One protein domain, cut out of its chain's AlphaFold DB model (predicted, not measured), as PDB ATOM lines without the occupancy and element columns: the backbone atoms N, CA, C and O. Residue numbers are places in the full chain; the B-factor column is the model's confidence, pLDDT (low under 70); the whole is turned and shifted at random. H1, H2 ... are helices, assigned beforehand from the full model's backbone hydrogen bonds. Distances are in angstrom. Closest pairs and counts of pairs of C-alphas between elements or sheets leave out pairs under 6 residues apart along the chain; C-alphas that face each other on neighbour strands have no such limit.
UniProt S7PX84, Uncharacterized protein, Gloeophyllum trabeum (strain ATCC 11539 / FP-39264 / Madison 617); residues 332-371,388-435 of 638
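What this domain is: This is residues 332 to 371 and 388 to 435 of the 638 residues of an uncharacterized protein of Gloeophyllum trabeum (strain ATCC 11539 / FP-39264 / Madison 617) (UniProt S7PX84). Look first for one long helix, H5, that runs along the length of the domain, with three short helices, H1, H2 and H3, gathered on one side of it; H3 crosses H5 near its middle, and H1 and H2 come close to it. H4 lies near the end of the domain where H5 begins and meets the rest through H2, while H6 lies past the other end of H5, near H1 and H3. The printed part has 88 residues with six named helices, H1 to H6 in that order along the chain, and no named strand, which is the class all helix. The helices that touch are mostly crossed, at steep or about perpendicular tilts. The whole is compact, with a radius of gyration of the C-alphas of 13.4 A and spans of 41 by 28 by 19 A.

Where its parts are: Find C-alpha 332 at (153.552, 123.890, 156.788); from there H1 runs over residues 332 to 338, 10.0 A from first to last C-alpha. After a tight link of two residues you reach H2, residues 341 to 346, and after another tight link of four residues H3, residues 351 to 359, 12.0 A long. Residues 360 to 371 then hold no named element. Past the cut, H4 runs over residues 388 to 396, 12.5 A long, from C-alpha 388 at (152.143, 142.331, 169.478). A short link of six residues leads to H5, residues 403 to 420, the longest helix at 25.9 A. A tight link of four residues brings you to H6, residues 425 to 430, whose last C-alpha is at (154.202, 113.049, 151.610).

How they stand to each other: Start at H1 and look across to H3: they touch, about perpendicular at 88 degrees, and their closest C-alphas, those of Leu 332 and Leu 352, are 6.3 A apart. H1 and H2 are close but not clearly touching, with the closest C-alphas, those of Trp 336 and Arg 344, 6.5 A apart. H2 and H4 only just touch, with 3 pairs of C-alphas within 8 A; the closest, those of Leu 346 and Arg 393, are 6.9 A apart, and the lines stand about perpendicular at 86 degrees. H3 touches H5 at a steep tilt of 63 degrees, the same way, and the closest C-alphas, those of Val 355 and His 411, are 6.0 A apart. H5 touches H3 with residues 411 to 415 alone. H2 and H5 are close but not clearly touching, at a shallow tilt of 25 degrees, opposite ways; the closest C-alphas, those of Leu 343 and Met 414, are 7.1 A apart. H6 touches no helix, but it is near H3, where the closest C-alphas, those of Met 359 and Ala 425, are 5.6 A apart, and near H1. H4 and H5 are apart, though they follow each other in the chain. In each of the six helices every O i to N i+4 pair is within hydrogen-bond range.

The domain as a whole: The two C-alphas farthest apart are those of Thr 371 and Met 435, at 42.8 A. Residues 372 to 387 are not printed, and C-alphas 371 and 388 are 26.3 A apart across this cut. The C-alphas of residues 360 to 371 lie 12 to 21 A from the mean of all C-alphas. Of the links that are printed whole, none is long. The mean pLDDT of the printed part is 76.4; read residues 363 to 371, 388 to 404 and 434 to 435 with care, for they are under 70, and H4 has a mean of 53.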
ATOM      1  N   LEU A 332     153.694 122.795 155.819       90.06
ATOM      2  CA  LEU A 332     153.552 123.890 156.788       90.06
ATOM      3  C   LEU A 332     152.255 123.781 157.608       90.06
ATOM      4  O   LEU A 332     152.254 124.110 158.787       90.06
ATOM      5  N   THR A 333     151.160 123.299 157.011       88.94
ATOM      6  CA  THR A 333     149.895 123.057 157.730       88.94
ATOM      7  C   THR A 333     150.000 121.846 158.656       88.94
ATOM      8  O   THR A 333     149.381 121.844 159.715       88.94
ATOM      9  N   LEU A 334     150.769 120.824 158.264       90.00
ATOM     10  CA  LEU A 334     151.028 119.639 159.080       90.00
ATOM     11  C   LEU A 334     151.879 120.010 160.305       90.00
ATOM     12  O   LEU A 334     151.440 119.772 161.422       90.00
ATOM     13  N   ILE A 335     152.997 120.720 160.105       90.38
ATOM     14  CA  ILE A 335     153.808 121.295 161.196       90.38
ATOM     15  C   ILE A 335     152.941 122.156 162.128       90.38
ATOM     16  O   ILE A 335     152.940 121.951 163.336       90.38
ATOM     17  N   TRP A 336     152.161 123.093 161.578       92.69
ATOM     18  CA  TRP A 336     151.341 124.014 162.374       92.69
ATOM     19  C   TRP A 336     150.305 123.308 163.255       92.69
ATOM     20  O   TRP A 336     150.152 123.673 164.421       92.69
ATOM     21  N   LYS A 337     149.600 122.298 162.721       91.56
ATOM     22  CA  LYS A 337     148.599 121.533 163.483       91.56
ATOM     23  C   LYS A 337     149.205 120.669 164.588       91.56
ATOM     24  O   LYS A 337     148.502 120.387 165.551       91.56
ATOM     25  N   SER A 338     150.459 120.251 164.441       90.94
ATOM     26  CA  SER A 338     151.100 119.282 165.335       90.94
ATOM     27  C   SER A 338     152.080 119.894 166.334       90.94
ATOM     28  O   SER A 338     152.564 119.186 167.204       90.94
ATOM     29  N   LEU A 339     152.355 121.196 166.251       92.00
ATOM     30  CA  LEU A 339     152.983 121.945 167.343       92.00
ATOM     31  C   LEU A 339     151.957 122.245 168.453       92.00
ATOM     32  O   LEU A 339     150.794 122.508 168.120       92.00
ATOM     33  N   PRO A 340     152.369 122.280 169.736       90.31
ATOM     34  CA  PRO A 340     151.512 122.683 170.848       90.31
ATOM     35  C   PRO A 340     151.161 124.170 170.732       90.31
ATOM     36  O   PRO A 340     151.849 124.934 170.047       90.31
ATOM     37  N   GLU A 341     150.087 124.598 171.396       87.69
ATOM     38  CA  GLU A 341     149.547 125.953 171.236       87.69
ATOM     39  C   GLU A 341     150.547 127.059 171.626       87.69
ATOM     40  O   GLU A 341     150.639 128.078 170.945       87.69
ATOM     41  N   GLU A 342     151.380 126.820 172.637       88.44
ATOM     42  CA  GLU A 342     152.458 127.720 173.070       88.44
ATOM     43  C   GLU A 342     153.474 127.999 171.947       88.44
ATOM     44  O   GLU A 342     153.667 129.147 171.532       88.44
ATOM     45  N   LEU A 343     154.085 126.944 171.389       87.75
ATOM     46  CA  LEU A 343     155.038 127.064 170.280       87.75
ATOM     47  C   LEU A 343     154.356 127.600 169.016       87.75
ATOM     48  O   LEU A 343     154.957 128.387 168.285       87.75
ATOM     49  N   ARG A 344     153.094 127.227 168.773       90.00
ATOM     50  CA  ARG A 344     152.277 127.720 167.656       90.00
ATOM     51  C   ARG A 344     152.051 129.234 167.740       90.00
ATOM     52  O   ARG A 344     152.203 129.917 166.732       90.00
ATOM     53  N   ASN A 345     151.752 129.766 168.923       87.56
ATOM     54  CA  ASN A 345     151.508 131.196 169.135       87.56
ATOM     55  C   ASN A 345     152.796 132.043 169.063       87.56
ATOM     56  O   ASN A 345     152.742 133.216 168.683       87.56
ATOM     57  N   LEU A 346     153.962 131.455 169.360       86.12
ATOM     58  CA  LEU A 346     155.281 132.098 169.229       86.12
ATOM     59  C   LEU A 346     155.890 131.990 167.812       86.12
ATOM     60  O   LEU A 346     156.695 132.845 167.405       86.12
ATOM     61  N   ALA A 347     155.523 130.954 167.052       87.69
ATOM     62  CA  ALA A 347     156.041 130.684 165.716       87.69
ATOM     63  C   ALA A 347     155.409 131.584 164.642       87.69
ATOM     64  O   ALA A 347     154.198 131.641 164.443       87.69
ATOM     65  N   SER A 348     156.258 132.247 163.861       90.06
ATOM     66  CA  SER A 348     155.869 132.947 162.640       90.06
ATOM     67  C   SER A 348     155.922 132.018 161.424       90.06
ATOM     68  O   SER A 348     156.593 130.986 161.406       90.06
ATOM     69  N   VAL A 349     155.299 132.455 160.328       84.94
ATOM     70  CA  VAL A 349     155.343 131.768 159.023       84.94
ATOM     71  C   VAL A 349     156.774 131.634 158.459       84.94
ATOM     72  O   VAL A 349     156.996 130.822 157.561       84.94
ATOM     73  N   GLY A 350     157.747 132.404 158.965       87.31
ATOM     74  CA  GLY A 350     159.168 132.221 158.653       87.31
ATOM     75  C   GLY A 350     159.763 131.005 159.363       87.31
ATOM     76  O   GLY A 350     160.337 130.137 158.713       87.31
ATOM     77  N   ASP A 351     159.540 130.899 160.670       90.25
ATOM     78  CA  ASP A 351     160.109 129.856 161.535       90.25
ATOM     79  C   ASP A 351     159.628 128.463 161.121       90.25
ATOM     80  O   ASP A 351     160.423 127.541 160.976       90.25
ATOM     81  N   LEU A 352     158.336 128.330 160.791       91.25
ATOM     82  CA  LEU A 352     157.752 127.092 160.257       91.25
ATOM     83  C   LEU A 352     158.429 126.631 158.954       91.25
ATOM     84  O   LEU A 352     158.458 125.436 158.667       91.25
ATOM     85  N   ARG A 353     158.959 127.564 158.146       88.94
ATOM     86  CA  ARG A 353     159.719 127.237 156.929       88.94
ATOM     87  C   ARG A 353     161.138 126.819 157.276       88.94
ATOM     88  O   ARG A 353     161.575 125.808 156.752       88.94
ATOM     89  N   THR A 354     161.815 127.519 158.185       89.38
ATOM     90  CA  THR A 354     163.153 127.129 158.656       89.38
ATOM     91  C   THR A 354     163.138 125.755 159.336       89.38
ATOM     92  O   THR A 354     163.994 124.928 159.042       89.38
ATOM     93  N   VAL A 355     162.132 125.466 160.166       91.00
ATOM     94  CA  VAL A 355     161.900 124.142 160.768       91.00
ATOM     95  C   VAL A 355     161.639 123.092 159.687       91.00
ATOM     96  O   VAL A 355     162.336 122.082 159.657       91.00
ATOM     97  N   ARG A 356     160.719 123.346 158.740       92.88
ATOM     98  CA  ARG A 356     160.481 122.450 157.592       92.88
ATOM     99  C   ARG A 356     161.769 122.165 156.818       92.88
ATOM    100  O   ARG A 356     162.046 121.013 156.516       92.88
ATOM    101  N   ASP A 357     162.522 123.200 156.467       89.00
ATOM    102  CA  ASP A 357     163.671 123.088 155.571       89.00
ATOM    103  C   ASP A 357     164.832 122.354 156.256       89.00
ATOM    104  O   ASP A 357     165.417 121.461 155.646       89.00
ATOM    105  N   ARG A 358     165.051 122.582 157.560       87.56
ATOM    106  CA  ARG A 358     165.977 121.779 158.379       87.56
ATOM    107  C   ARG A 358     165.526 120.321 158.512       87.56
ATOM    108  O   ARG A 358     166.331 119.429 158.272       87.56
ATOM    109  N   MET A 359     164.246 120.056 158.796       86.56
ATOM    110  CA  MET A 359     163.710 118.682 158.859       86.56
ATOM    111  C   MET A 359     163.753 117.945 157.512       86.56
ATOM    112  O   MET A 359     163.723 116.720 157.493       86.56
ATOM    113  N   LEU A 360     163.815 118.663 156.389       87.25
ATOM    114  CA  LEU A 360     163.948 118.094 155.047       87.25
ATOM    115  C   LEU A 360     165.406 117.995 154.555       87.25
ATOM    116  O   LEU A 360     165.618 117.588 153.414       87.25
ATOM    117  N   GLY A 361     166.403 118.380 155.363       86.62
ATOM    118  CA  GLY A 361     167.808 118.431 154.932       86.62
ATOM    119  C   GLY A 361     168.070 119.445 153.809       86.62
ATOM    120  O   GLY A 361     169.029 119.317 153.049       86.62
ATOM    121  N   ILE A 362     167.198 120.445 153.655       85.81
ATOM    122  CA  ILE A 362     167.355 121.517 152.675       85.81
ATOM    123  C   ILE A 362     168.311 122.539 153.283       85.81
ATOM    124  O   ILE A 362     167.896 123.387 154.071       85.81
ATOM    125  N   ASN A 363     169.588 122.460 152.900       57.38
ATOM    126  CA  ASN A 363     170.654 123.353 153.365       57.38
ATOM    127  C   ASN A 363     170.423 124.816 152.938       57.38
ATOM    128  O   ASN A 363     171.035 125.327 151.998       57.38
ATOM    129  N   THR A 364     169.559 125.519 153.665       55.75
ATOM    130  CA  THR A 364     169.648 126.970 153.825       55.75
ATOM    131  C   THR A 364     170.809 127.255 154.771       55.75
ATOM    132  O   THR A 364     170.779 126.757 155.895       55.75
ATOM    133  N   CYS A 365     171.803 128.038 154.338       55.38
ATOM    134  CA  CYS A 365     172.907 128.495 155.193       55.38
ATOM    135  C   CYS A 365     172.366 129.020 156.531       55.38
ATOM    136  O   CYS A 365     171.335 129.701 156.519       55.38
ATOM    137  N   ASP A 366     173.023 128.693 157.648       59.25
ATOM    138  CA  ASP A 366     172.462 128.880 158.988       59.25
ATOM    139  C   ASP A 366     171.974 130.314 159.230       59.25
ATOM    140  O   ASP A 366     172.732 131.262 159.424       59.25
ATOM    141  N   VAL A 367     170.647 130.463 159.263       62.03
ATOM    142  CA  VAL A 367     169.931 131.749 159.395       62.03
ATOM    143  C   VAL A 367     170.106 132.360 160.804       62.03
ATOM    144  O   VAL A 367     169.526 133.392 161.134       62.03
ATOM    145  N   TYR A 368     170.905 131.703 161.644       67.00
ATOM    146  CA  TYR A 368     171.237 132.060 163.017       67.00
ATOM    147  C   TYR A 368     172.547 132.849 163.127       67.00
ATOM    148  O   TYR A 368     172.801 133.425 164.184       67.00
ATOM    149  N   ASP A 369     173.354 132.912 162.061       57.09
ATOM    150  CA  ASP A 369     174.594 133.688 162.035       57.09
ATOM    151  C   ASP A 369     174.289 135.186 162.156       57.09
ATOM    152  O   ASP A 369     174.009 135.889 161.180       57.09
ATOM    153  N   GLY A 370     174.358 135.688 163.393       50.56
ATOM    154  CA  GLY A 370     174.068 137.079 163.763       50.56
ATOM    155  C   GLY A 370     175.025 138.117 163.163       50.56
ATOM    156  O   GLY A 370     174.809 139.315 163.332       50.56
ATOM    157  N   THR A 371     176.052 137.669 162.439       43.56
ATOM    158  CA  THR A 371     176.910 138.481 161.564       43.56
ATOM    159  C   THR A 371     176.189 138.919 160.285       43.56
ATOM    160  O   THR A 371     176.560 139.930 159.683       43.56
ATOM    161  N   LYS A 388     152.142 142.706 168.057       48.06
ATOM    162  CA  LYS A 388     152.143 142.331 169.478       48.06
ATOM    163  C   LYS A 388     153.005 141.089 169.754       48.06
ATOM    164  O   LYS A 388     154.031 141.212 170.414       48.06
ATOM    165  N   ALA A 389     152.694 139.959 169.114       48.28
ATOM    166  CA  ALA A 389     153.461 138.714 169.246       48.28
ATOM    167  C   ALA A 389     154.939 138.876 168.831       48.28
ATOM    168  O   ALA A 389     155.840 138.339 169.472       48.28
ATOM    169  N   THR A 390     155.226 139.675 167.793       53.59
ATOM    170  CA  THR A 390     156.616 139.974 167.394       53.59
ATOM    171  C   THR A 390     157.336 140.956 168.329       53.59
ATOM    172  O   THR A 390     158.567 141.020 168.302       53.59
ATOM    173  N   HIS A 391     156.616 141.690 169.185       50.75
ATOM    174  CA  HIS A 391     157.183 142.540 170.235       50.75
ATOM    175  C   HIS A 391     157.381 141.775 171.554       50.75
ATOM    176  O   HIS A 391     158.426 141.918 172.181       50.75
ATOM    177  N   GLU A 392     156.440 140.906 171.930       52.84
ATOM    178  CA  GLU A 392     156.543 139.981 173.071       52.84
ATOM    179  C   GLU A 392     157.690 138.979 172.854       52.84
ATOM    180  O   GLU A 392     158.590 138.869 173.687       52.84
ATOM    181  N   ARG A 393     157.782 138.370 171.663       58.31
ATOM    182  CA  ARG A 393     158.932 137.536 171.273       58.31
ATOM    183  C   ARG A 393     160.256 138.307 171.265       58.31
ATOM    184  O   ARG A 393     161.296 137.735 171.580       58.31
ATOM    185  N   ARG A 394     160.245 139.609 170.950       54.16
ATOM    186  CA  ARG A 394     161.431 140.471 171.108       54.16
ATOM    187  C   ARG A 394     161.754 140.781 172.565       54.16
ATOM    188  O   ARG A 394     162.922 141.012 172.834       54.16
ATOM    189  N   ALA A 395     160.788 140.808 173.479       53.75
ATOM    190  CA  ALA A 395     161.062 140.962 174.904       53.75
ATOM    191  C   ALA A 395     161.749 139.701 175.453       53.75
ATOM    192  O   ALA A 395     162.864 139.802 175.961       53.75
ATOM    193  N   GLY A 396     161.169 138.515 175.228       53.47
ATOM    194  CA  GLY A 396     161.761 137.240 175.660       53.47
ATOM    195  C   GLY A 396     163.158 136.989 175.073       53.47
ATOM    196  O   GLY A 396     164.107 136.717 175.804       53.47
ATOM    197  N   LEU A 397     163.334 137.180 173.759       52.50
ATOM    198  CA  LEU A 397     164.627 136.971 173.088       52.50
ATOM    199  C   LEU A 397     165.655 138.101 173.315       52.50
ATOM    200  O   LEU A 397     166.788 137.978 172.855       52.50
ATOM    201  N   ARG A 398     165.307 139.202 174.003       50.78
ATOM    202  CA  ARG A 398     166.269 140.271 174.357       50.78
ATOM    203  C   ARG A 398     167.093 139.962 175.603       50.78
ATOM    204  O   ARG A 398     168.163 140.543 175.737       50.78
ATOM    205  N   SER A 399     166.626 139.066 176.477       49.66
ATOM    206  CA  SER A 399     167.377 138.681 177.682       49.66
ATOM    207  C   SER A 399     168.659 137.908 177.353       49.66
ATOM    208  O   SER A 399     169.614 137.931 178.124       49.66
ATOM    209  N   PHE A 400     168.705 137.241 176.196       47.56
ATOM    210  CA  PHE A 400     169.864 136.476 175.750       47.56
ATOM    211  C   PHE A 400     170.766 137.326 174.853       47.56
ATOM    212  O   PHE A 400     170.380 137.741 173.756       47.56
ATOM    213  N   ARG A 401     172.014 137.536 175.293       41.62
ATOM    214  CA  ARG A 401     173.076 138.265 174.569       41.62
ATOM    215  C   ARG A 401     173.662 137.426 173.414       41.62
ATOM    216  O   ARG A 401     174.870 137.286 173.282       41.62
ATOM    217  N   GLY A 402     172.781 136.849 172.596       54.06
ATOM    218  CA  GLY A 402     173.074 135.859 171.559       54.06
ATOM    219  C   GLY A 402     171.819 135.521 170.749       54.06
ATOM    220  O   GLY A 402     171.299 134.414 170.821       54.06
ATOM    221  N   GLN A 403     171.289 136.488 169.991       56.81
ATOM    222  CA  GLN A 403     169.992 136.334 169.298       56.81
ATOM    223  C   GLN A 403     169.963 135.174 168.283       56.81
ATOM    224  O   GLN A 403     168.893 134.626 168.023       56.81
ATOM    225  N   GLY A 404     171.124 134.773 167.752       61.91
ATOM    226  CA  GLY A 404     171.276 133.591 166.904       61.91
ATOM    227  C   GLY A 404     171.013 132.278 167.642       61.91
ATOM    228  O   GLY A 404     170.152 131.504 167.228       61.91
ATOM    229  N   SER A 405     171.698 132.041 168.768       70.81
ATOM    230  CA  SER A 405     171.571 130.792 169.533       70.81
ATOM    231  C   SER A 405     170.180 130.627 170.147       70.81
ATOM    232  O   SER A 405     169.619 129.537 170.083       70.81
ATOM    233  N   ALA A 406     169.567 131.708 170.639       78.00
ATOM    234  CA  ALA A 406     168.197 131.667 171.156       78.00
ATOM    235  C   ALA A 406     167.152 131.345 170.062       78.00
ATOM    236  O   ALA A 406     166.181 130.634 170.318       78.00
ATOM    237  N   LEU A 407     167.359 131.814 168.822       82.69
ATOM    238  CA  LEU A 407     166.502 131.460 167.683       82.69
ATOM    239  C   LEU A 407     166.747 130.021 167.199       82.69
ATOM    240  O   LEU A 407     165.790 129.330 166.846       82.69
ATOM    241  N   LYS A 408     168.004 129.557 167.218       87.69
ATOM    242  CA  LYS A 408     168.379 128.170 166.909       87.69
ATOM    243  C   LYS A 408     167.714 127.201 167.889       87.69
ATOM    244  O   LYS A 408     166.959 126.341 167.449       87.69
ATOM    245  N   ALA A 409     167.866 127.438 169.194       86.44
ATOM    246  CA  ALA A 409     167.251 126.642 170.257       86.44
ATOM    247  C   ALA A 409     165.712 126.603 170.173       86.44
ATOM    248  O   ALA A 409     165.111 125.552 170.388       86.44
ATOM    249  N   PHE A 410     165.058 127.713 169.802       89.31
ATOM    250  CA  PHE A 410     163.609 127.731 169.563       89.31
ATOM    251  C   PHE A 410     163.203 126.799 168.407       89.31
ATOM    252  O   PHE A 410     162.259 126.022 168.547       89.31
ATOM    253  N   HIS A 411     163.932 126.820 167.286       92.06
ATOM    254  CA  HIS A 411     163.670 125.904 166.172       92.06
ATOM    255  C   HIS A 411     164.058 124.455 166.487       92.06
ATOM    256  O   HIS A 411     163.372 123.549 166.025       92.06
ATOM    257  N   ASP A 412     165.111 124.224 167.270       90.00
ATOM    258  CA  ASP A 412     165.507 122.885 167.716       90.00
ATOM    259  C   ASP A 412     164.425 122.271 168.616       90.00
ATOM    260  O   ASP A 412     164.013 121.141 168.377       90.00
ATOM    261  N   ASN A 413     163.857 123.038 169.554       91.12
ATOM    262  CA  ASN A 413     162.720 122.603 170.373       91.12
ATOM    263  C   ASN A 413     161.484 122.258 169.511       91.12
ATOM    264  O   ASN A 413     160.883 121.195 169.668       91.12
ATOM    265  N   MET A 414     161.149 123.098 168.520       91.56
ATOM    266  CA  MET A 414     160.080 122.792 167.554       91.56
ATOM    267  C   MET A 414     160.345 121.494 166.770       91.56
ATOM    268  O   MET A 414     159.409 120.734 166.533       91.56
ATOM    269  N   ILE A 415     161.594 121.227 166.368       91.81
ATOM    270  CA  ILE A 415     161.979 119.990 165.669       91.81
ATOM    271  C   ILE A 415     161.843 118.785 166.607       91.81
ATOM    272  O   ILE A 415     161.200 117.806 166.227       91.81
ATOM    273  N   SER A 416     162.368 118.866 167.832       91.50
ATOM    274  CA  SER A 416     162.265 117.803 168.840       91.50
ATOM    275  C   SER A 416     160.812 117.439 169.149       91.50
ATOM    276  O   SER A 416     160.475 116.257 169.153       91.50
ATOM    277  N   TYR A 417     159.924 118.429 169.309       91.88
ATOM    278  CA  TYR A 417     158.494 118.179 169.520       91.88
ATOM    279  C   TYR A 417     157.852 117.451 168.327       91.88
ATOM    280  O   TYR A 417     157.084 116.504 168.503       91.88
ATOM    281  N   LEU A 418     158.164 117.865 167.094       90.88
ATOM    282  CA  LEU A 418     157.625 117.232 165.886       90.88
ATOM    283  C   LEU A 418     158.128 115.790 165.731       90.88
ATOM    284  O   LEU A 418     157.338 114.912 165.390       90.88
ATOM    285  N   VAL A 419     159.403 115.528 166.034       90.06
ATOM    286  CA  VAL A 419     159.982 114.175 166.032       90.06
ATOM    287  C   VAL A 419     159.341 113.296 167.111       90.06
ATOM    288  O   VAL A 419     158.941 112.176 166.799       90.06
ATOM    289  N   ALA A 420     159.150 113.811 168.332       87.75
ATOM    290  CA  ALA A 420     158.420 113.118 169.399       87.75
ATOM    291  C   ALA A 420     156.952 112.834 169.016       87.75
ATOM    292  O   ALA A 420     156.425 111.768 169.318       87.75
ATOM    293  N   SER A 421     156.324 113.729 168.246       84.06
ATOM    294  CA  SER A 421     154.990 113.544 167.646       84.06
ATOM    295  C   SER A 421     154.977 112.589 166.432       84.06
ATOM    296  O   SER A 421     154.004 112.555 165.675       84.06
ATOM    297  N   GLY A 422     156.068 111.859 166.171       87.69
ATOM    298  CA  GLY A 422     156.217 110.924 165.049       87.69
ATOM    299  C   GLY A 422     156.370 111.574 163.664       87.69
ATOM    300  O   GLY A 422     156.399 110.875 162.648       87.69
ATOM    301  N   ILE A 423     156.467 112.903 163.572       87.88
ATOM    302  CA  ILE A 423     156.487 113.634 162.299       87.88
ATOM    303  C   ILE A 423     157.913 113.686 161.760       87.88
ATOM    304  O   ILE A 423     158.703 114.582 162.039       87.88
ATOM    305  N   SER A 424     158.222 112.697 160.928       87.38
ATOM    306  CA  SER A 424     159.483 112.612 160.196       87.38
ATOM    307  C   SER A 424     159.513 113.505 158.946       87.38
ATOM    308  O   SER A 424     158.483 113.964 158.439       87.38
ATOM    309  N   ALA A 425     160.704 113.654 158.359       80.69
ATOM    310  CA  ALA A 425     160.899 114.221 157.021       80.69
ATOM    311  C   ALA A 425     159.973 113.583 155.961       80.69
ATOM    312  O   ALA A 425     159.449 114.269 155.081       80.69
ATOM    313  N   VAL A 426     159.714 112.273 156.072       78.56
ATOM    314  CA  VAL A 426     158.834 111.519 155.166       78.56
ATOM    315  C   VAL A 426     157.385 112.006 155.287       78.56
ATOM    316  O   VAL A 426     156.721 112.238 154.275       78.56
ATOM    317  N   CYS A 427     156.902 112.260 156.504       81.94
ATOM    318  CA  CYS A 427     155.566 112.815 156.750       81.94
ATOM    319  C   CYS A 427     155.391 114.195 156.087       81.94
ATOM    320  O   CYS A 427     154.361 114.464 155.458       81.94
ATOM    321  N   LEU A 428     156.431 115.037 156.153       82.94
ATOM    322  CA  LEU A 428     156.473 116.355 155.510       82.94
ATOM    323  C   LEU A 428     156.498 116.262 153.974       82.94
ATOM    324  O   LEU A 428     155.728 116.961 153.315       82.94
ATOM    325  N   MET A 429     157.319 115.376 153.401       78.44
ATOM    326  CA  MET A 429     157.395 115.144 151.947       78.44
ATOM    327  C   MET A 429     156.085 114.589 151.372       78.44
ATOM    328  O   MET A 429     155.629 114.997 150.298       78.44
ATOM    329  N   HIS A 430     155.439 113.663 152.083       79.50
ATOM    330  CA  HIS A 430     154.202 113.049 151.610       79.50
ATOM    331  C   HIS A 430     152.945 113.872 151.934       79.50
ATOM    332  O   HIS A 430     151.941 113.721 151.230       79.50
ATOM    333  N   GLY A 431     152.996 114.795 152.900       74.12
ATOM    334  CA  GLY A 431     151.831 115.569 153.344       74.12
ATOM    335  C   GLY A 431     150.812 114.694 154.078       74.12
ATOM    336  O   GLY A 431     149.603 114.848 153.883       74.12
ATOM    337  N   ARG A 432     151.315 113.719 154.849       74.38
ATOM    338  CA  ARG A 432     150.549 112.697 155.576       74.38
ATOM    339  C   ARG A 432     151.103 112.551 156.994       74.38
ATOM    340  O   ARG A 432     152.306 112.378 157.166       74.38
ATOM    341  N   VAL A 433     150.212 112.592 157.979       70.19
ATOM    342  CA  VAL A 433     150.489 112.211 159.374       70.19
ATOM    343  C   VAL A 433     150.636 110.677 159.425       70.19
ATOM    344  O   VAL A 433     149.924 110.004 158.670       70.19
ATOM    345  N   PRO A 434     151.548 110.095 160.228       62.16
ATOM    346  CA  PRO A 434     151.614 108.643 160.389       62.16
ATOM    347  C   PRO A 434     150.378 108.134 161.146       62.16
ATOM    348  O   PRO A 434     149.864 108.815 162.028       62.16
ATOM    349  N   MET A 435     149.901 106.929 160.811       52.16
ATOM    350  CA  MET A 435     148.695 106.343 161.425       52.16
ATOM    351  C   MET A 435     148.824 106.178 162.950       52.16
ATOM    352  O   MET A 435     147.832 106.298 163.655       52.16
TER     353      MET A 435